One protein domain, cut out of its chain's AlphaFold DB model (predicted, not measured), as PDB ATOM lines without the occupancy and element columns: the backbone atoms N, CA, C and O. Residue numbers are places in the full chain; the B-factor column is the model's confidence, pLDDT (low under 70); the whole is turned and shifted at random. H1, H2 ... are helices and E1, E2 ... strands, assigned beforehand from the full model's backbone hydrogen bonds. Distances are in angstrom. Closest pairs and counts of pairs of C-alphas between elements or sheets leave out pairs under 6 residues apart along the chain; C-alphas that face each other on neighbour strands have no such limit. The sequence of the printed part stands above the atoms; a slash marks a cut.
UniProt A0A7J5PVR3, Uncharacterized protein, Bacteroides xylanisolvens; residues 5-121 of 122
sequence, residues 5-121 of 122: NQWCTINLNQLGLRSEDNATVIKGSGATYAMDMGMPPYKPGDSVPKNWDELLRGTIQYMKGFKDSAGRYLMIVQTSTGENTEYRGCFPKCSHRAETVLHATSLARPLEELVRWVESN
ATOM      1  N   ASN A   5      91.435  98.589  66.355       90.31
ATOM      2  CA  ASN A   5      90.956  97.826  67.508       90.31
ATOM      3  C   ASN A   5      92.111  97.464  68.440       90.31
ATOM      4  O   ASN A   5      91.995  97.664  69.640       90.31
ATOM      5  N   GLN A   6      93.243  97.030  67.888       92.25
ATOM      6  CA  GLN A   6      94.452  96.750  68.670       92.25
ATOM      7  C   GLN A   6      95.006  98.013  69.329       92.25
ATOM      8  O   GLN A   6      95.396  97.993  70.491       92.25
ATOM      9  N   TRP A   7      94.968  99.146  68.624       90.19
ATOM     10  CA  TRP A   7      95.329 100.436  69.211       90.19
ATOM     11  C   TRP A   7      94.410 100.834  70.374       90.19
ATOM     12  O   TRP A   7      94.885 101.283  71.417       90.19
ATOM     13  N   CYS A   8      93.103 100.610  70.233       88.56
ATOM     14  CA  CYS A   8      92.138 100.793  71.314       88.56
ATOM     15  C   CYS A   8      92.462  99.881  72.512       88.56
ATOM     16  O   CYS A   8      92.540 100.367  73.639       88.56
ATOM     17  N   THR A   9      92.748  98.593  72.272       90.06
ATOM     18  CA  THR A   9      93.173  97.635  73.309       90.06
ATOM     19  C   THR A   9      94.417  98.118  74.052       90.06
ATOM     20  O   THR A   9      94.434  98.088  75.282       90.06
ATOM     21  N   ILE A  10      95.436  98.595  73.326       89.88
ATOM     22  CA  ILE A  10      96.676  99.127  73.909       89.88
ATOM     23  C   ILE A  10      96.377 100.270  74.880       89.88
ATOM     24  O   ILE A  10      96.860 100.246  76.009       89.88
ATOM     25  N   ASN A  11      95.563 101.240  74.463       87.56
ATOM     26  CA  ASN A  11      95.269 102.426  75.268       87.56
ATOM     27  C   ASN A  11      94.375 102.111  76.472       87.56
ATOM     28  O   ASN A  11      94.647 102.579  77.574       87.56
ATOM     29  N   LEU A  12      93.319 101.313  76.280       85.81
ATOM     30  CA  LEU A  12      92.379 100.980  77.355       85.81
ATOM     31  C   LEU A  12      93.025 100.118  78.442       85.81
ATOM     32  O   LEU A  12      92.745 100.313  79.621       85.81
ATOM     33  N   ASN A  13      93.900  99.191  78.050       87.19
ATOM     34  CA  ASN A  13      94.575  98.289  78.984       87.19
ATOM     35  C   ASN A  13      95.954  98.794  79.426       87.19
ATOM     36  O   ASN A  13      96.637  98.097  80.179       87.19
ATOM     37  N   GLN A  14      96.367  99.972  78.944       86.12
ATOM     38  CA  GLN A  14      97.672 100.574  79.218       86.12
ATOM     39  C   GLN A  14      98.799  99.565  78.979       86.12
ATOM     40  O   GLN A  14      99.559  99.216  79.886       86.12
ATOM     41  N   LEU A  15      98.835  98.993  77.776       90.94
ATOM     42  CA  LEU A  15      99.783  97.932  77.469       90.94
ATOM     43  C   LEU A  15     101.210  98.479  77.346       90.94
ATOM     44  O   LEU A  15     101.446  99.559  76.805       90.94
ATOM     45  N   GLY A  16     102.178  97.692  77.803       91.25
ATOM     46  CA  GLY A  16     103.598  98.012  77.719       91.25
ATOM     47  C   GLY A  16     104.453  96.820  77.311       91.25
ATOM     48  O   GLY A  16     104.019  95.670  77.386       91.25
ATOM     49  N   LEU A  17     105.688  97.107  76.900       92.69
ATOM     50  CA  LEU A  17     106.726  96.108  76.671       92.69
ATOM     51  C   LEU A  17     107.752  96.125  77.797       92.69
ATOM     52  O   LEU A  17     108.222  97.186  78.221       92.69
ATOM     53  N   ARG A  18     108.155  94.931  78.235       90.38
ATOM     54  CA  ARG A  18     109.175  94.756  79.270       90.38
ATOM     55  C   ARG A  18     110.143  93.633  78.925       90.38
ATOM     56  O   ARG A  18     109.778  92.688  78.231       90.38
ATOM     57  N   SER A  19     111.369  93.729  79.439       90.75
ATOM     58  CA  SER A  19     112.329  92.625  79.407       90.75
ATOM     59  C   SER A  19     112.664  92.126  80.808       90.75
ATOM     60  O   SER A  19     113.144  92.905  81.621       90.75
ATOM     61  N   GLU A  20     112.501  90.839  81.102       90.50
ATOM     62  CA  GLU A  20     112.798  90.252  82.423       90.50
ATOM     63  C   GLU A  20     113.527  88.906  82.296       90.50
ATOM     64  O   GLU A  20     113.535  88.289  81.234       90.50
ATOM     65  N   ASP A  21     114.156  88.451  83.381       90.56
ATOM     66  CA  ASP A  21     114.856  87.156  83.470       90.56
ATOM     67  C   ASP A  21     113.915  85.970  83.776       90.56
ATOM     68  O   ASP A  21     114.338  84.818  83.825       90.56
ATOM     69  N   ASN A  22     112.629  86.243  83.997       90.00
ATOM     70  CA  ASN A  22     111.610  85.270  84.362       90.00
ATOM     71  C   ASN A  22     110.336  85.574  83.574       90.00
ATOM     72  O   ASN A  22     109.896  86.708  83.605       90.00
ATOM     73  N   ALA A  23     109.733  84.589  82.907       91.44
ATOM     74  CA  ALA A  23     108.594  84.794  82.008       91.44
ATOM     75  C   ALA A  23     107.267  85.180  82.689       91.44
ATOM     76  O   ALA A  23     106.343  85.593  81.994       91.44
ATOM     77  N   THR A  24     107.141  85.023  84.007       90.38
ATOM     78  CA  THR A  24     105.869  85.199  84.732       90.38
ATOM     79  C   THR A  24     105.922  86.259  85.823       90.38
ATOM     80  O   THR A  24     104.875  86.651  86.332       90.38
ATOM     81  N   VAL A  25     107.112  86.744  86.191       86.81
ATOM     82  CA  VAL A  25     107.293  87.671  87.315       86.81
ATOM     83  C   VAL A  25     107.964  88.959  86.863       86.81
ATOM     84  O   VAL A  25     109.049  88.950  86.283       86.81
ATOM     85  N   ILE A  26     107.354  90.085  87.230       84.88
ATOM     86  CA  ILE A  26     107.935  91.415  87.072       84.88
ATOM     87  C   ILE A  26     108.783  91.724  88.309       84.88
ATOM     88  O   ILE A  26     108.263  92.088  89.361       84.88
ATOM     89  N   LYS A  27     110.106  91.583  88.197       80.50
ATOM     90  CA  LYS A  27     111.032  91.820  89.321       80.50
ATOM     91  C   LYS A  27     111.497  93.269  89.456       80.50
ATOM     92  O   LYS A  27     112.245  93.584  90.376       80.50
ATOM     93  N   GLY A  28     111.114  94.155  88.536       68.06
ATOM     94  CA  GLY A  28     111.630  95.526  88.541       68.06
ATOM     95  C   GLY A  28     112.975  95.687  87.824       68.06
ATOM     96  O   GLY A  28     113.496  96.796  87.793       68.06
ATOM     97  N   SER A  29     113.540  94.614  87.253       60.28
ATOM     98  CA  SER A  29     114.939  94.583  86.799       60.28
ATOM     99  C   SER A  29     115.150  95.096  85.369       60.28
ATOM    100  O   SER A  29     116.284  95.343  84.962       60.28
ATOM    101  N   GLY A  30     114.071  95.221  84.590       60.59
ATOM    102  CA  GLY A  30     114.126  95.528  83.162       60.59
ATOM    103  C   GLY A  30     113.635  96.901  82.717       60.59
ATOM    104  O   GLY A  30     112.854  97.571  83.396       60.59
ATOM    105  N   ALA A  31     114.032  97.268  81.497       63.88
ATOM    106  CA  ALA A  31     113.476  98.409  80.778       63.88
ATOM    107  C   ALA A  31     111.973  98.196  80.515       63.88
ATOM    108  O   ALA A  31     111.560  97.107  80.114       63.88
ATOM    109  N   THR A  32     111.168  99.229  80.780       74.69
ATOM    110  CA  THR A  32     109.703  99.203  80.649       74.69
ATOM    111  C   THR A  32     109.263 100.360  79.766       74.69
ATOM    112  O   THR A  32     109.609 101.513  80.039       74.69
ATOM    113  N   TYR A  33     108.507 100.037  78.726       84.69
ATOM    114  CA  TYR A  33     108.096 100.962  77.681       84.69
ATOM    115  C   TYR A  33     106.584 100.932  77.518       84.69
ATOM    116  O   TYR A  33     106.008  99.848  77.455       84.69
ATOM    117  N   ALA A  34     105.946 102.093  77.440       86.69
ATOM    118  CA  ALA A  34     104.501 102.189  77.288       86.69
ATOM    119  C   ALA A  34     104.119 102.225  75.805       86.69
ATOM    120  O   ALA A  34     104.570 103.095  75.059       86.69
ATOM    121  N   MET A  35     103.296 101.271  75.368       88.00
ATOM    122  CA  MET A  35     102.866 101.195  73.969       88.00
ATOM    123  C   MET A  35     101.808 102.253  73.632       88.00
ATOM    124  O   MET A  35     101.596 102.528  72.458       88.00
ATOM    125  N   ASP A  36     101.187 102.881  74.637       79.75
ATOM    126  CA  ASP A  36     100.245 103.999  74.478       79.75
ATOM    127  C   ASP A  36     100.903 105.311  74.010       79.75
ATOM    128  O   ASP A  36     100.212 106.273  73.684       79.75
ATOM    129  N   MET A  37     102.238 105.355  73.942       75.50
ATOM    130  CA  MET A  37     103.014 106.521  73.515       75.50
ATOM    131  C   MET A  37     102.771 107.792  74.353       75.50
ATOM    132  O   MET A  37     103.002 108.897  73.869       75.50
ATOM    133  N   GLY A  38     102.310 107.659  75.604       66.44
ATOM    134  CA  GLY A  38     101.944 108.814  76.436       66.44
ATOM    135  C   GLY A  38     100.741 109.595  75.890       66.44
ATOM    136  O   GLY A  38     100.487 110.727  76.311       66.44
ATOM    137  N   MET A  39     100.003 109.009  74.943       70.38
ATOM    138  CA  MET A  39      98.789 109.604  74.408       70.38
ATOM    139  C   MET A  39      97.697 109.599  75.488       70.38
ATOM    140  O   MET A  39      97.638 108.687  76.317       70.38
ATOM    141  N   PRO A  40      96.815 110.616  75.514       66.81
ATOM    142  CA  PRO A  40      95.660 110.600  76.403       66.81
ATOM    143  C   PRO A  40      94.785 109.363  76.130       66.81
ATOM    144  O   PRO A  40      94.851 108.810  75.032       66.81
ATOM    145  N   PRO A  41      93.919 108.959  77.084       69.06
ATOM    146  CA  PRO A  41      93.018 107.827  76.897       69.06
ATOM    147  C   PRO A  41      92.298 107.891  75.548       69.06
ATOM    148  O   PRO A  41      91.745 108.939  75.198       69.06
ATOM    149  N   TYR A  42      92.322 106.769  74.823       71.44
ATOM    150  CA  TYR A  42      91.797 106.655  73.462       71.44
ATOM    151  C   TYR A  42      90.398 107.259  73.335       71.44
ATOM    152  O   TYR A  42      89.479 106.920  74.089       71.44
ATOM    153  N   LYS A  43      90.223 108.119  72.331       72.88
ATOM    154  CA  LYS A  43      88.931 108.682  71.948       72.88
ATOM    155  C   LYS A  43      88.444 108.058  70.640       72.88
ATOM    156  O   LYS A  43      89.241 107.796  69.736       72.88
ATOM    157  N   PRO A  44      87.123 107.849  70.482       67.94
ATOM    158  CA  PRO A  44      86.561 107.422  69.207       67.94
ATOM    159  C   PRO A  44      86.995 108.365  68.075       67.94
ATOM    160  O   PRO A  44      86.658 109.546  68.086       67.94
ATOM    161  N   GLY A  45      87.744 107.835  67.106       68.19
ATOM    162  CA  GLY A  45      88.284 108.605  65.981       68.19
ATOM    163  C   GLY A  45      89.809 108.701  65.957       68.19
ATOM    164  O   GLY A  45      90.356 108.993  64.892       68.19
ATOM    165  N   ASP A  46      90.491 108.377  67.059       78.94
ATOM    166  CA  ASP A  46      91.951 108.383  67.101       78.94
ATOM    167  C   ASP A  46      92.536 107.377  66.098       78.94
ATOM    168  O   ASP A  46      92.086 106.234  65.944       78.94
ATOM    169  N   SER A  47      93.546 107.829  65.359       84.12
ATOM    170  CA  SER A  47      94.289 107.006  64.412       84.12
ATOM    171  C   SER A  47      95.478 106.343  65.092       84.12
ATOM    172  O   SER A  47      96.130 106.961  65.931       84.12
ATOM    173  N   VAL A  48      95.820 105.135  64.641       88.44
ATOM    174  CA  VAL A  48      97.103 104.506  64.973       88.44
ATOM    175  C   VAL A  48      98.243 105.473  64.609       88.44
ATOM    176  O   VAL A  48      98.227 106.020  63.497       88.44
ATOM    177  N   PRO A  49      99.221 105.702  65.500       86.12
ATOM    178  CA  PRO A  49     100.392 106.516  65.195       86.12
ATOM    179  C   PRO A  49     101.124 106.013  63.943       86.12
ATOM    180  O   PRO A  49     101.377 104.819  63.787       86.12
ATOM    181  N   LYS A  50     101.490 106.926  63.032       88.19
ATOM    182  CA  LYS A  50     102.106 106.556  61.740       88.19
ATOM    183  C   LYS A  50     103.467 105.871  61.895       88.19
ATOM    184  O   LYS A  50     103.839 105.075  61.043       88.19
ATOM    185  N   ASN A  51     104.193 106.188  62.963       88.12
ATOM    186  CA  ASN A  51     105.509 105.644  63.296       88.12
ATOM    187  C   ASN A  51     105.446 104.437  64.250       88.12
ATOM    188  O   ASN A  51     106.481 104.012  64.752       88.12
ATOM    189  N   TRP A  52     104.262 103.867  64.505       89.81
ATOM    190  CA  TRP A  52     104.095 102.747  65.437       89.81
ATOM    191  C   TRP A  52     105.037 101.566  65.138       89.81
ATOM    192  O   TRP A  52     105.745 101.092  66.027       89.81
ATOM    193  N   ASP A  53     105.112 101.139  63.874       92.50
ATOM    194  CA  ASP A  53     105.954 100.007  63.467       92.50
ATOM    195  C   ASP A  53     107.454 100.298  63.674       92.50
ATOM    196  O   ASP A  53     108.212  99.412  64.072       92.50
ATOM    197  N   GLU A  54     107.885 101.539  63.426       92.69
ATOM    198  CA  GLU A  54     109.264 101.993  63.651       92.69
ATOM    199  C   GLU A  54     109.616 101.932  65.138       92.69
ATOM    200  O   GLU A  54     110.631 101.344  65.514       92.69
ATOM    201  N   LEU A  55     108.741 102.466  65.989       91.38
ATOM    202  CA  LEU A  55     108.942 102.487  67.432       91.38
ATOM    203  C   LEU A  55     108.919 101.083  68.045       91.38
ATOM    204  O   LEU A  55     109.709 100.800  68.949       91.38
ATOM    205  N   LEU A  56     108.074 100.173  67.546       94.25
ATOM    206  CA  LEU A  56     108.042  98.779  67.998       94.25
ATOM    207  C   LEU A  56     109.374  98.088  67.714       94.25
ATOM    208  O   LEU A  56     109.977  97.477  68.602       94.25
ATOM    209  N   ARG A  57     109.858  98.227  66.477       95.69
ATOM    210  CA  ARG A  57     111.142  97.668  66.043       95.69
ATOM    211  C   ARG A  57     112.295  98.250  66.849       95.69
ATOM    212  O   ARG A  57     113.092  97.482  67.384       95.69
ATOM    213  N   GLY A  58     112.350  99.575  66.977       93.44
ATOM    214  CA  GLY A  58     113.386 100.262  67.738       93.44
ATOM    215  C   GLY A  58     113.392  99.854  69.211       93.44
ATOM    216  O   GLY A  58     114.450  99.532  69.746       93.44
ATOM    217  N   THR A  59     112.217  99.722  69.834       92.75
ATOM    218  CA  THR A  59     112.082  99.267  71.229       92.75
ATOM    219  C   THR A  59     112.624  97.851  71.423       92.75
ATOM    220  O   THR A  59     113.434  97.614  72.321       92.75
ATOM    221  N   ILE A  60     112.227  96.900  70.571       95.06
ATOM    222  CA  ILE A  60     112.705  95.512  70.669       95.06
ATOM    223  C   ILE A  60     114.211  95.446  70.397       95.06
ATOM    224  O   ILE A  60     114.943  94.766  71.117       95.06
ATOM    225  N   GLN A  61     114.699  96.163  69.385       94.62
ATOM    226  CA  GLN A  61     116.122  96.208  69.060       94.62
ATOM    227  C   GLN A  61     116.946  96.788  70.214       94.62
ATOM    228  O   GLN A  61     117.990  96.233  70.560       94.62
ATOM    229  N   TYR A  62     116.450  97.843  70.857       91.69
ATOM    230  CA  TYR A  62     117.080  98.431  72.032       91.69
ATOM    231  C   TYR A  62     117.125  97.442  73.206       91.69
ATOM    232  O   TYR A  62     118.181  97.254  73.806       91.69
ATOM    233  N   MET A  63     116.030  96.716  73.476       91.25
ATOM    234  CA  MET A  63     116.015  95.654  74.494       91.25
ATOM    235  C   MET A  63     117.028  94.539  74.204       91.25
ATOM    236  O   MET A  63     117.697  94.050  75.116       91.25
ATOM    237  N   LYS A  64     117.168  94.139  72.936       92.38
ATOM    238  CA  LYS A  64     118.157  93.138  72.512       92.38
ATOM    239  C   LYS A  64     119.599  93.638  72.651       92.38
ATOM    240  O   LYS A  64     120.496  92.812  72.795       92.38
ATOM    241  N   GLY A  65     119.825  94.951  72.637       90.44
ATOM    242  CA  GLY A  65     121.145  95.563  72.803       90.44
ATOM    243  C   GLY A  65     121.709  95.500  74.228       90.44
ATOM    244  O   GLY A  65     122.907  95.709  74.410       90.44
ATOM    245  N   PHE A  66     120.891  95.200  75.244       86.62
ATOM    246  CA  PHE A  66     121.381  95.052  76.615       86.62
ATOM    247  C   PHE A  66     122.244  93.798  76.798       86.62
ATOM    248  O   PHE A  66     121.997  92.746  76.204       86.62
ATOM    249  N   LYS A  67     123.232  93.901  77.697       83.88
ATOM    250  CA  LYS A  67     124.021  92.755  78.159       83.88
ATOM    251  C   LYS A  67     123.069  91.693  78.729       83.88
ATOM    252  O   LYS A  67     122.140  92.024  79.461       83.88
ATOM    253  N   ASP A  68     123.288  90.439  78.343       87.69
ATOM    254  CA  ASP A  68     122.501  89.266  78.750       87.69
ATOM    255  C   ASP A  68     121.070  89.181  78.176       87.69
ATOM    256  O   ASP A  68     120.289  88.325  78.592       87.69
ATOM    257  N   SER A  69     120.719  89.989  77.166       88.88
ATOM    258  CA  SER A  69     119.387  89.962  76.528       88.88
ATOM    259  C   SER A  69     118.979  88.587  75.978       88.88
ATOM    260  O   SER A  69     117.795  88.255  75.971       88.88
ATOM    261  N   ALA A  70     119.941  87.750  75.576       90.19
ATOM    262  CA  ALA A  70     119.690  86.399  75.076       90.19
ATOM    263  C   ALA A  70     119.079  85.452  76.130       90.19
ATOM    264  O   ALA A  70     118.376  84.514  75.766       90.19
ATOM    265  N   GLY A  71     119.319  85.701  77.422       91.06
ATOM    266  CA  GLY A  71     118.743  84.928  78.529       91.06
ATOM    267  C   GLY A  71     117.414  85.481  79.053       91.06
ATOM    268  O   GLY A  71     116.889  84.966  80.035       91.06
ATOM    269  N   ARG A  72     116.887  86.549  78.441       92.88
ATOM    270  CA  ARG A  72     115.702  87.271  78.921       92.88
ATOM    271  C   ARG A  72     114.461  86.946  78.092       92.88
ATOM    272  O   ARG A  72     114.520  86.374  77.000       92.88
ATOM    273  N   TYR A  73     113.321  87.374  78.605       94.44
ATOM    274  CA  TYR A  73     112.021  87.320  77.954       94.44
ATOM    275  C   TYR A  73     111.613  88.711  77.471       94.44
ATOM    276  O   TYR A  73     111.939  89.705  78.118       94.44
ATOM    277  N   LEU A  74     110.905  88.773  76.345       95.31
ATOM    278  CA  LEU A  74     110.074  89.906  75.949       95.31
ATOM    279  C   LEU A  74     108.672  89.675  76.510       95.31
ATOM    280  O   LEU A  74     108.114  88.592  76.332       95.31
ATOM    281  N   MET A  75     108.101  90.685  77.153       94.12
ATOM    282  CA  MET A  75     106.786  90.615  77.780       94.12
ATOM    283  C   MET A  75     105.858  91.701  77.263       94.12
ATOM    284  O   MET A  75     106.293  92.843  77.114       94.12
ATOM    285  N   ILE A  76     104.583  91.350  77.100       94.19
ATOM    286  CA  ILE A  76     103.472  92.303  77.066       94.19
ATOM    287  C   ILE A  76     102.889  92.354  78.476       94.19
ATOM    288  O   ILE A  76     102.516  91.324  79.044       94.19
ATOM    289  N   VAL A  77     102.829  93.554  79.037       91.31
ATOM    290  CA  VAL A  77     102.366  93.815  80.403       91.31
ATOM    291  C   VAL A  77     101.220  94.828  80.402       91.31
ATOM    292  O   VAL A  77     101.061  95.567  79.432       91.31
ATOM    293  N   GLN A  78     100.434  94.869  81.477       88.38
ATOM    294  CA  GLN A  78      99.387  95.882  81.702       88.38
ATOM    295  C   GLN A  78      99.816  96.938  82.722       88.38
ATOM    296  O   GLN A  78     100.822  96.774  83.422       88.38
ATOM    297  N   THR A  79      99.023  98.009  82.811       80.12
ATOM    298  CA  THR A  79      99.227  99.121  83.757       80.12
ATOM    299  C   THR A  79     100.552  99.842  83.492       80.12
ATOM    300  O   THR A  79     101.319 100.173  84.396       80.12
ATOM    301  N   SER A  80     100.862 100.025  82.208       74.56
ATOM    302  CA  SER A  80     102.069 100.681  81.722       74.56
ATOM    303  C   SER A  80     101.736 101.993  81.024       74.56
ATOM    304  O   SER A  80     101.638 102.035  79.803       74.56
ATOM    305  N   THR A  81     101.561 103.067  81.795       68.44
ATOM    306  CA  THR A  81     101.332 104.413  81.246       68.44
ATOM    307  C   THR A  81     102.656 105.110  80.941       68.44
ATOM    308  O   THR A  81     103.572 105.093  81.769       68.44
ATOM    309  N   GLY A  82     102.781 105.726  79.765       62.41
ATOM    310  CA  GLY A  82     103.978 106.474  79.372       62.41
ATOM    311  C   GLY A  82     104.106 107.836  80.059       62.41
ATOM    312  O   GLY A  82     103.115 108.484  80.383       62.41
ATOM    313  N   GLU A  83     105.339 108.300  80.259       63.62
ATOM    314  CA  GLU A  83     105.650 109.729  80.422       63.62
ATOM    315  C   GLU A  83     106.157 110.301  79.084       63.62
ATOM    316  O   GLU A  83     106.735 109.571  78.284       63.62
ATOM    317  N   ASN A  84     106.002 111.610  78.841       54.59
ATOM    318  CA  ASN A  84     106.335 112.298  77.571       54.59
ATOM    319  C   ASN A  84     107.826 112.263  77.146       54.59
ATOM    320  O   ASN A  84     108.225 112.977  76.226       54.59
ATOM    321  N   THR A  85     108.681 111.486  77.811       58.22
ATOM    322  CA  THR A  85     110.093 111.331  77.442       58.22
ATOM    323  C   THR A  85     110.307 110.039  76.655       58.22
ATOM    324  O   THR A  85     110.400 108.941  77.207       58.22
ATOM    325  N   GLU A  86     110.411 110.186  75.336       59.19
ATOM    326  CA  GLU A  86     110.858 109.124  74.437       59.19
ATOM    327  C   GLU A  86     112.369 108.893  74.570       59.19
ATOM    328  O   GLU A  86     113.175 109.830  74.569       59.19
ATOM    329  N   TYR A  87     112.779 107.626  74.604       62.44
ATOM    330  CA  TYR A  87     114.134 107.268  74.195       62.44
ATOM    331  C   TYR A  87     114.161 107.302  72.661       62.44
ATOM    332  O   TYR A  87     113.295 106.694  72.042       62.44
ATOM    333  N   ARG A  88     115.109 108.021  72.037       68.19
ATOM    334  CA  ARG A  88     115.174 108.209  70.566       68.19
ATOM    335  C   ARG A  88     114.889 106.902  69.801       68.19
ATOM    336  O   ARG A  88     115.703 105.983  69.848       68.19
ATOM    337  N   GLY A  89     113.766 106.856  69.079       81.31
ATOM    338  CA  GLY A  89     113.366 105.723  68.230       81.31
ATOM    339  C   GLY A  89     112.725 104.538  68.964       81.31
ATOM    340  O   GLY A  89     112.563 103.480  68.367       81.31
ATOM    341  N   CYS A  90     112.374 104.679  70.243       88.06
ATOM    342  CA  CYS A  90     111.645 103.685  71.030       88.06
ATOM    343  C   CYS A  90     110.351 104.292  71.573       88.06
ATOM    344  O   CYS A  90     110.196 105.511  71.628       88.06
ATOM    345  N   PHE A  91     109.456 103.442  72.062       88.19
ATOM    346  CA  PHE A  91     108.342 103.887  72.890       88.19
ATOM    347  C   PHE A  91     108.819 104.710  74.098       88.19
ATOM    348  O   PHE A  91     109.976 104.593  74.526       88.19
ATOM    349  N   PRO A  92     107.950 105.550  74.676       81.50
ATOM    350  CA  PRO A  92     108.274 106.261  75.900       81.50
ATOM    351  C   PRO A  92     108.509 105.304  77.060       81.50
ATOM    352  O   PRO A  92     107.967 104.193  77.121       81.50
ATOM    353  N   LYS A  93     109.315 105.765  78.017       75.00
ATOM    354  CA  LYS A  93     109.484 105.055  79.279       75.00
ATOM    355  C   LYS A  93     108.149 105.016  80.019       75.00
ATOM    356  O   LYS A  93     107.425 106.006  80.079       75.00
ATOM    357  N   CYS A  94     107.860 103.877  80.628       73.88
ATOM    358  CA  CYS A  94     106.724 103.753  81.523       73.88
ATOM    359  C   CYS A  94     106.972 104.504  82.844       73.88
ATOM    360  O   CYS A  94     108.039 104.357  83.450       73.88
ATOM    361  N   SER A  95     105.981 105.276  83.293       59.44
ATOM    362  CA  SER A  95     105.984 106.026  84.559       59.44
ATOM    363  C   SER A  95     105.451 105.218  85.743       59.44
ATOM    364  O   SER A  95     105.805 105.482  86.892       59.44
ATOM    365  N   HIS A  96     104.645 104.189  85.469       63.06
ATOM    366  CA  HIS A  96     104.018 103.334  86.476       63.06
ATOM    367  C   HIS A  96     104.679 101.952  86.565       63.06
ATOM    368  O   HIS A  96     105.304 101.461  85.620       63.06
ATOM    369  N   ARG A  97     104.578 101.306  87.733       68.75
ATOM    370  CA  ARG A  97     105.042  99.925  87.906       68.75
ATOM    371  C   ARG A  97     104.005  98.990  87.286       68.75
ATOM    372  O   ARG A  97     102.941  98.819  87.855       68.75
ATOM    373  N   ALA A  98     104.336  98.381  86.150       75.88
ATOM    374  CA  ALA A  98     103.537  97.297  85.587       75.88
ATOM    375  C   ALA A  98     103.374  96.154  86.606       75.88
ATOM    376  O   ALA A  98     104.360  95.748  87.228       75.88
ATOM    377  N   GLU A  99     102.156  95.632  86.743       76.94
ATOM    378  CA  GLU A  99     101.808  94.634  87.773       76.94
ATOM    379  C   GLU A  99     101.474  93.259  87.183       76.94
ATOM    380  O   GLU A  99     101.677  92.236  87.835       76.94
ATOM    381  N   THR A 100     101.030  93.223  85.923       87.75
ATOM    382  CA  THR A 100     100.488  92.016  85.287       87.75
ATOM    383  C   THR A 100     101.253  91.675  84.017       87.75
ATOM    384  O   THR A 100     101.398  92.518  83.129       87.75
ATOM    385  N   VAL A 101     101.693  90.419  83.901       91.88
ATOM    386  CA  VAL A 101     102.212  89.838  82.654       91.88
ATOM    387  C   VAL A 101     101.055  89.191  81.898       91.88
ATOM    388  O   VAL A 101     100.410  88.291  82.428       91.88
ATOM    389  N   LEU A 102     100.802  89.628  80.663       94.06
ATOM    390  CA  LEU A 102      99.796  89.009  79.792       94.06
ATOM    391  C   LEU A 102     100.398  87.889  78.954       94.06
ATOM    392  O   LEU A 102      99.880  86.776  78.897       94.06
ATOM    393  N   HIS A 103     101.519  88.196  78.310       96.25
ATOM    394  CA  HIS A 103     102.198  87.294  77.398       96.25
ATOM    395  C   HIS A 103     103.704  87.456  77.555       96.25
ATOM    396  O   HIS A 103     104.201  88.562  77.769       96.25
ATOM    397  N   ALA A 104     104.437  86.358  77.398       96.25
ATOM    398  CA  ALA A 104     105.890  86.367  77.387       96.25
ATOM    399  C   ALA A 104     106.430  85.438  76.296       96.25
ATOM    400  O   ALA A 104     105.869  84.378  76.017       96.25
ATOM    401  N   THR A 105     107.544  85.826  75.684       97.56
ATOM    402  CA  THR A 105     108.294  84.997  74.737       97.56
ATOM    403  C   THR A 105     109.793  85.207  74.930       97.56
ATOM    404  O   THR A 105     110.213  86.188  75.537       97.56
ATOM    405  N   SER A 106     110.626  84.285  74.451       96.56
ATOM    406  CA  SER A 106     112.082  84.439  74.553       96.56
ATOM    407  C   SER A 106     112.557  85.648  73.740       96.56
ATOM    408  O   SER A 106     112.261  85.744  72.549       96.56
ATOM    409  N   LEU A 107     113.347  86.538  74.353       95.69
ATOM    410  CA  LEU A 107     113.944  87.697  73.674       95.69
ATOM    411  C   LEU A 107     115.074  87.286  72.709       95.69
ATOM    412  O   LEU A 107     115.499  88.083  71.869       95.69
ATOM    413  N   ALA A 108     115.542  86.034  72.771       95.88
ATOM    414  CA  ALA A 108     116.549  85.494  71.858       95.88
ATOM    415  C   ALA A 108     116.040  85.348  70.414       95.88
ATOM    416  O   ALA A 108     116.849  85.308  69.486       95.88
ATOM    417  N   ARG A 109     114.717  85.320  70.203       97.25
ATOM    418  CA  ARG A 109     114.111  85.165  68.874       97.25
ATOM    419  C   ARG A 109     114.510  86.295  67.906       97.25
ATOM    420  O   ARG A 109     114.851  87.400  68.353       97.25
ATOM    421  N   PRO A 110     114.471  86.052  66.583       97.38
ATOM    422  CA  PRO A 110     114.710  87.085  65.577       97.38
ATOM    423  C   PRO A 110     113.788  88.299  65.742       97.38
ATOM    424  O   PRO A 110     112.636  88.160  66.146       97.38
ATOM    425  N   LEU A 111     114.285  89.493  65.397       97.12
ATOM    426  CA  LEU A 111     113.545  90.754  65.545       97.12
ATOM    427  C   LEU A 111     112.163  90.695  64.877       97.12
ATOM    428  O   LEU A 111     111.164  91.003  65.518       97.12
ATOM    429  N   GLU A 112     112.094  90.239  63.626       97.19
ATOM    430  CA  GLU A 112     110.831  90.156  62.879       97.19
ATOM    431  C   GLU A 112     109.825  89.188  63.506       97.19
ATOM    432  O   GLU A 112     108.619  89.422  63.444       97.19
ATOM    433  N   GLU A 113     110.299  88.108  64.130       97.94
ATOM    434  CA  GLU A 113     109.418  87.184  64.845       97.94
ATOM    435  C   GLU A 113     108.842  87.821  66.105       97.94
ATOM    436  O   GLU A 113     107.672  87.613  66.410       97.94
ATOM    437  N   LEU A 114     109.649  88.604  66.823       97.88
ATOM    438  CA  LEU A 114     109.206  89.326  68.013       97.88
ATOM    439  C   LEU A 114     108.198  90.420  67.659       97.88
ATOM    440  O   LEU A 114     107.185  90.540  68.338       97.88
ATOM    441  N   VAL A 115     108.434  91.164  66.575       97.44
ATOM    442  CA  VAL A 115     107.500  92.179  66.059       97.44
ATOM    443  C   VAL A 115     106.146  91.541  65.751       97.44
ATOM    444  O   VAL A 115     105.134  91.960  66.309       97.44
ATOM    445  N   ARG A 116     106.129  90.467  64.950       97.19
ATOM    446  CA  ARG A 116     104.890  89.741  64.618       97.19
ATOM    447  C   ARG A 116     104.221  89.141  65.849       97.19
ATOM    448  O   ARG A 116     102.997  89.104  65.926       97.19
ATOM    449  N   TRP A 117     105.011  88.648  66.803       97.75
ATOM    450  CA  TRP A 117     104.485  88.111  68.052       97.75
ATOM    451  C   TRP A 117     103.781  89.197  68.866       97.75
ATOM    452  O   TRP A 117     102.666  88.948  69.315       97.75
ATOM    453  N   VAL A 118     104.362  90.397  68.991       96.94
ATOM    454  CA  VAL A 118     103.695  91.526  69.656       96.94
ATOM    455  C   VAL A 118     102.398  91.867  68.933       96.94
ATOM    456  O   VAL A 118     101.350  91.865  69.565       96.94
ATOM    457  N   GLU A 119     102.438  92.055  67.612       95.62
ATOM    458  CA  GLU A 119     101.249  92.380  66.810       95.62
ATOM    459  C   GLU A 119     100.133  91.323  66.896       95.62
ATOM    460  O   GLU A 119      98.971  91.661  66.699       95.62
ATOM    461  N   SER A 120     100.458  90.060  67.184       96.31
ATOM    462  CA  SER A 120      99.471  88.969  67.286       96.31
ATOM    463  C   SER A 120      98.882  88.792  68.690       96.31
ATOM    464  O   SER A 120      97.935  88.028  68.848       96.31
ATOM    465  N   ASN A 121      99.464  89.432  69.710       95.56
ATOM    466  CA  ASN A 121      99.090  89.277  71.123       95.56
ATOM    467  C   ASN A 121      98.608  90.603  71.749       95.56
ATOM    468  O   ASN A 121      98.620  90.757  72.971       95.56
TER     469      ASN A 121
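This is residues 5 to 121 of the 122 residues of an uncharacterized protein of Bacteroides xylanisolvens (UniProt A0A7J5PVR3). A strongly twisted sheet of four strands, E2, E1, E3 and E6, has H2 packed along it over E1, while H3 crosses H2 steeply and grazes the same sheet. A small hairpin, E4 and E5, sits next to the edge strand E2, and H1 lies at one end of the domain near the long loop of residues 35 to 51. The printed part has 117 residues, with three named helices and six named strands in the order H1 E1 E2 H2 E3 E4 E5 E6 H3; its class is mixed, helices and strands. Both sheets, E2 E1 E3 E6 and E4 E5, are antiparallel. The whole is compact, with a radius of gyration of the C-alphas of 13.0 A, and spans 40 by 26 by 26 A, only just elongated.

In the large sheet, E1, residues 16 to 20, and E3, residues 73 to 78, are inner strands and antiparallel neighbours; N 18 and O 75 are 3.0 A apart, within hydrogen-bond range. The edge strand E2, residues 32 to 34, forms a hairpin with E1, with N 17 and O 33 at 2.8 A. The other edge strand, E6, residues 100 to 106, is antiparallel to E3, with N 74 and O 105 at 2.8 A. H2, residues 52 to 64, is on the sheet at a height of 8.9 A, over E1, and runs along the strands at 12 degrees to E1 on the local plane. E2, H2 and E3 form a split strand-helix-strand unit, two strands running the same way with E1 between them, and its crossover is right-handed. H3, residues 111 to 120, only grazes the sheet with residues 114 to 118. H2, with residues 56 to 61 alone, touches H3; the closest C-alphas, of Arg 57 and Val 115, are 6.6 A apart. These helices run opposite ways at a steep tilt of 54 degrees. E4, residues 82 to 86, and E5, residues 92 to 94, form an antiparallel hairpin, with N 83 and O 93 at 3.1 A. The closest C-alphas of E2 and E5, those of Tyr 33 and Lys 93, are 4.6 A apart. H1, residues 5 to 12, only grazes the large sheet with residues 10 to 12, and is apart from H2. In H1, H2 and H3 every O i to N i+4 pair is within hydrogen-bond range.

E6 measures 17.5 A from first to last C-alpha, E3 15.7 A and E1 12.9 A. H2 is 18.4 A long, H3 14.3 A and H1 10.4 A. H1 begins at C-alpha 5 (90.956, 97.826, 67.508), and H3 ends at C-alpha 120 (99.471, 88.969, 67.286).

The C-alphas farthest apart, of Pro 44 and Asp 68, are 41.4 A apart. The printed part has no cut. The links E1 to E2 and E2 to H2 are long. Mean pLDDT of the printed part is 84.9, with 20 residues under 70, among them residues 81 to 88.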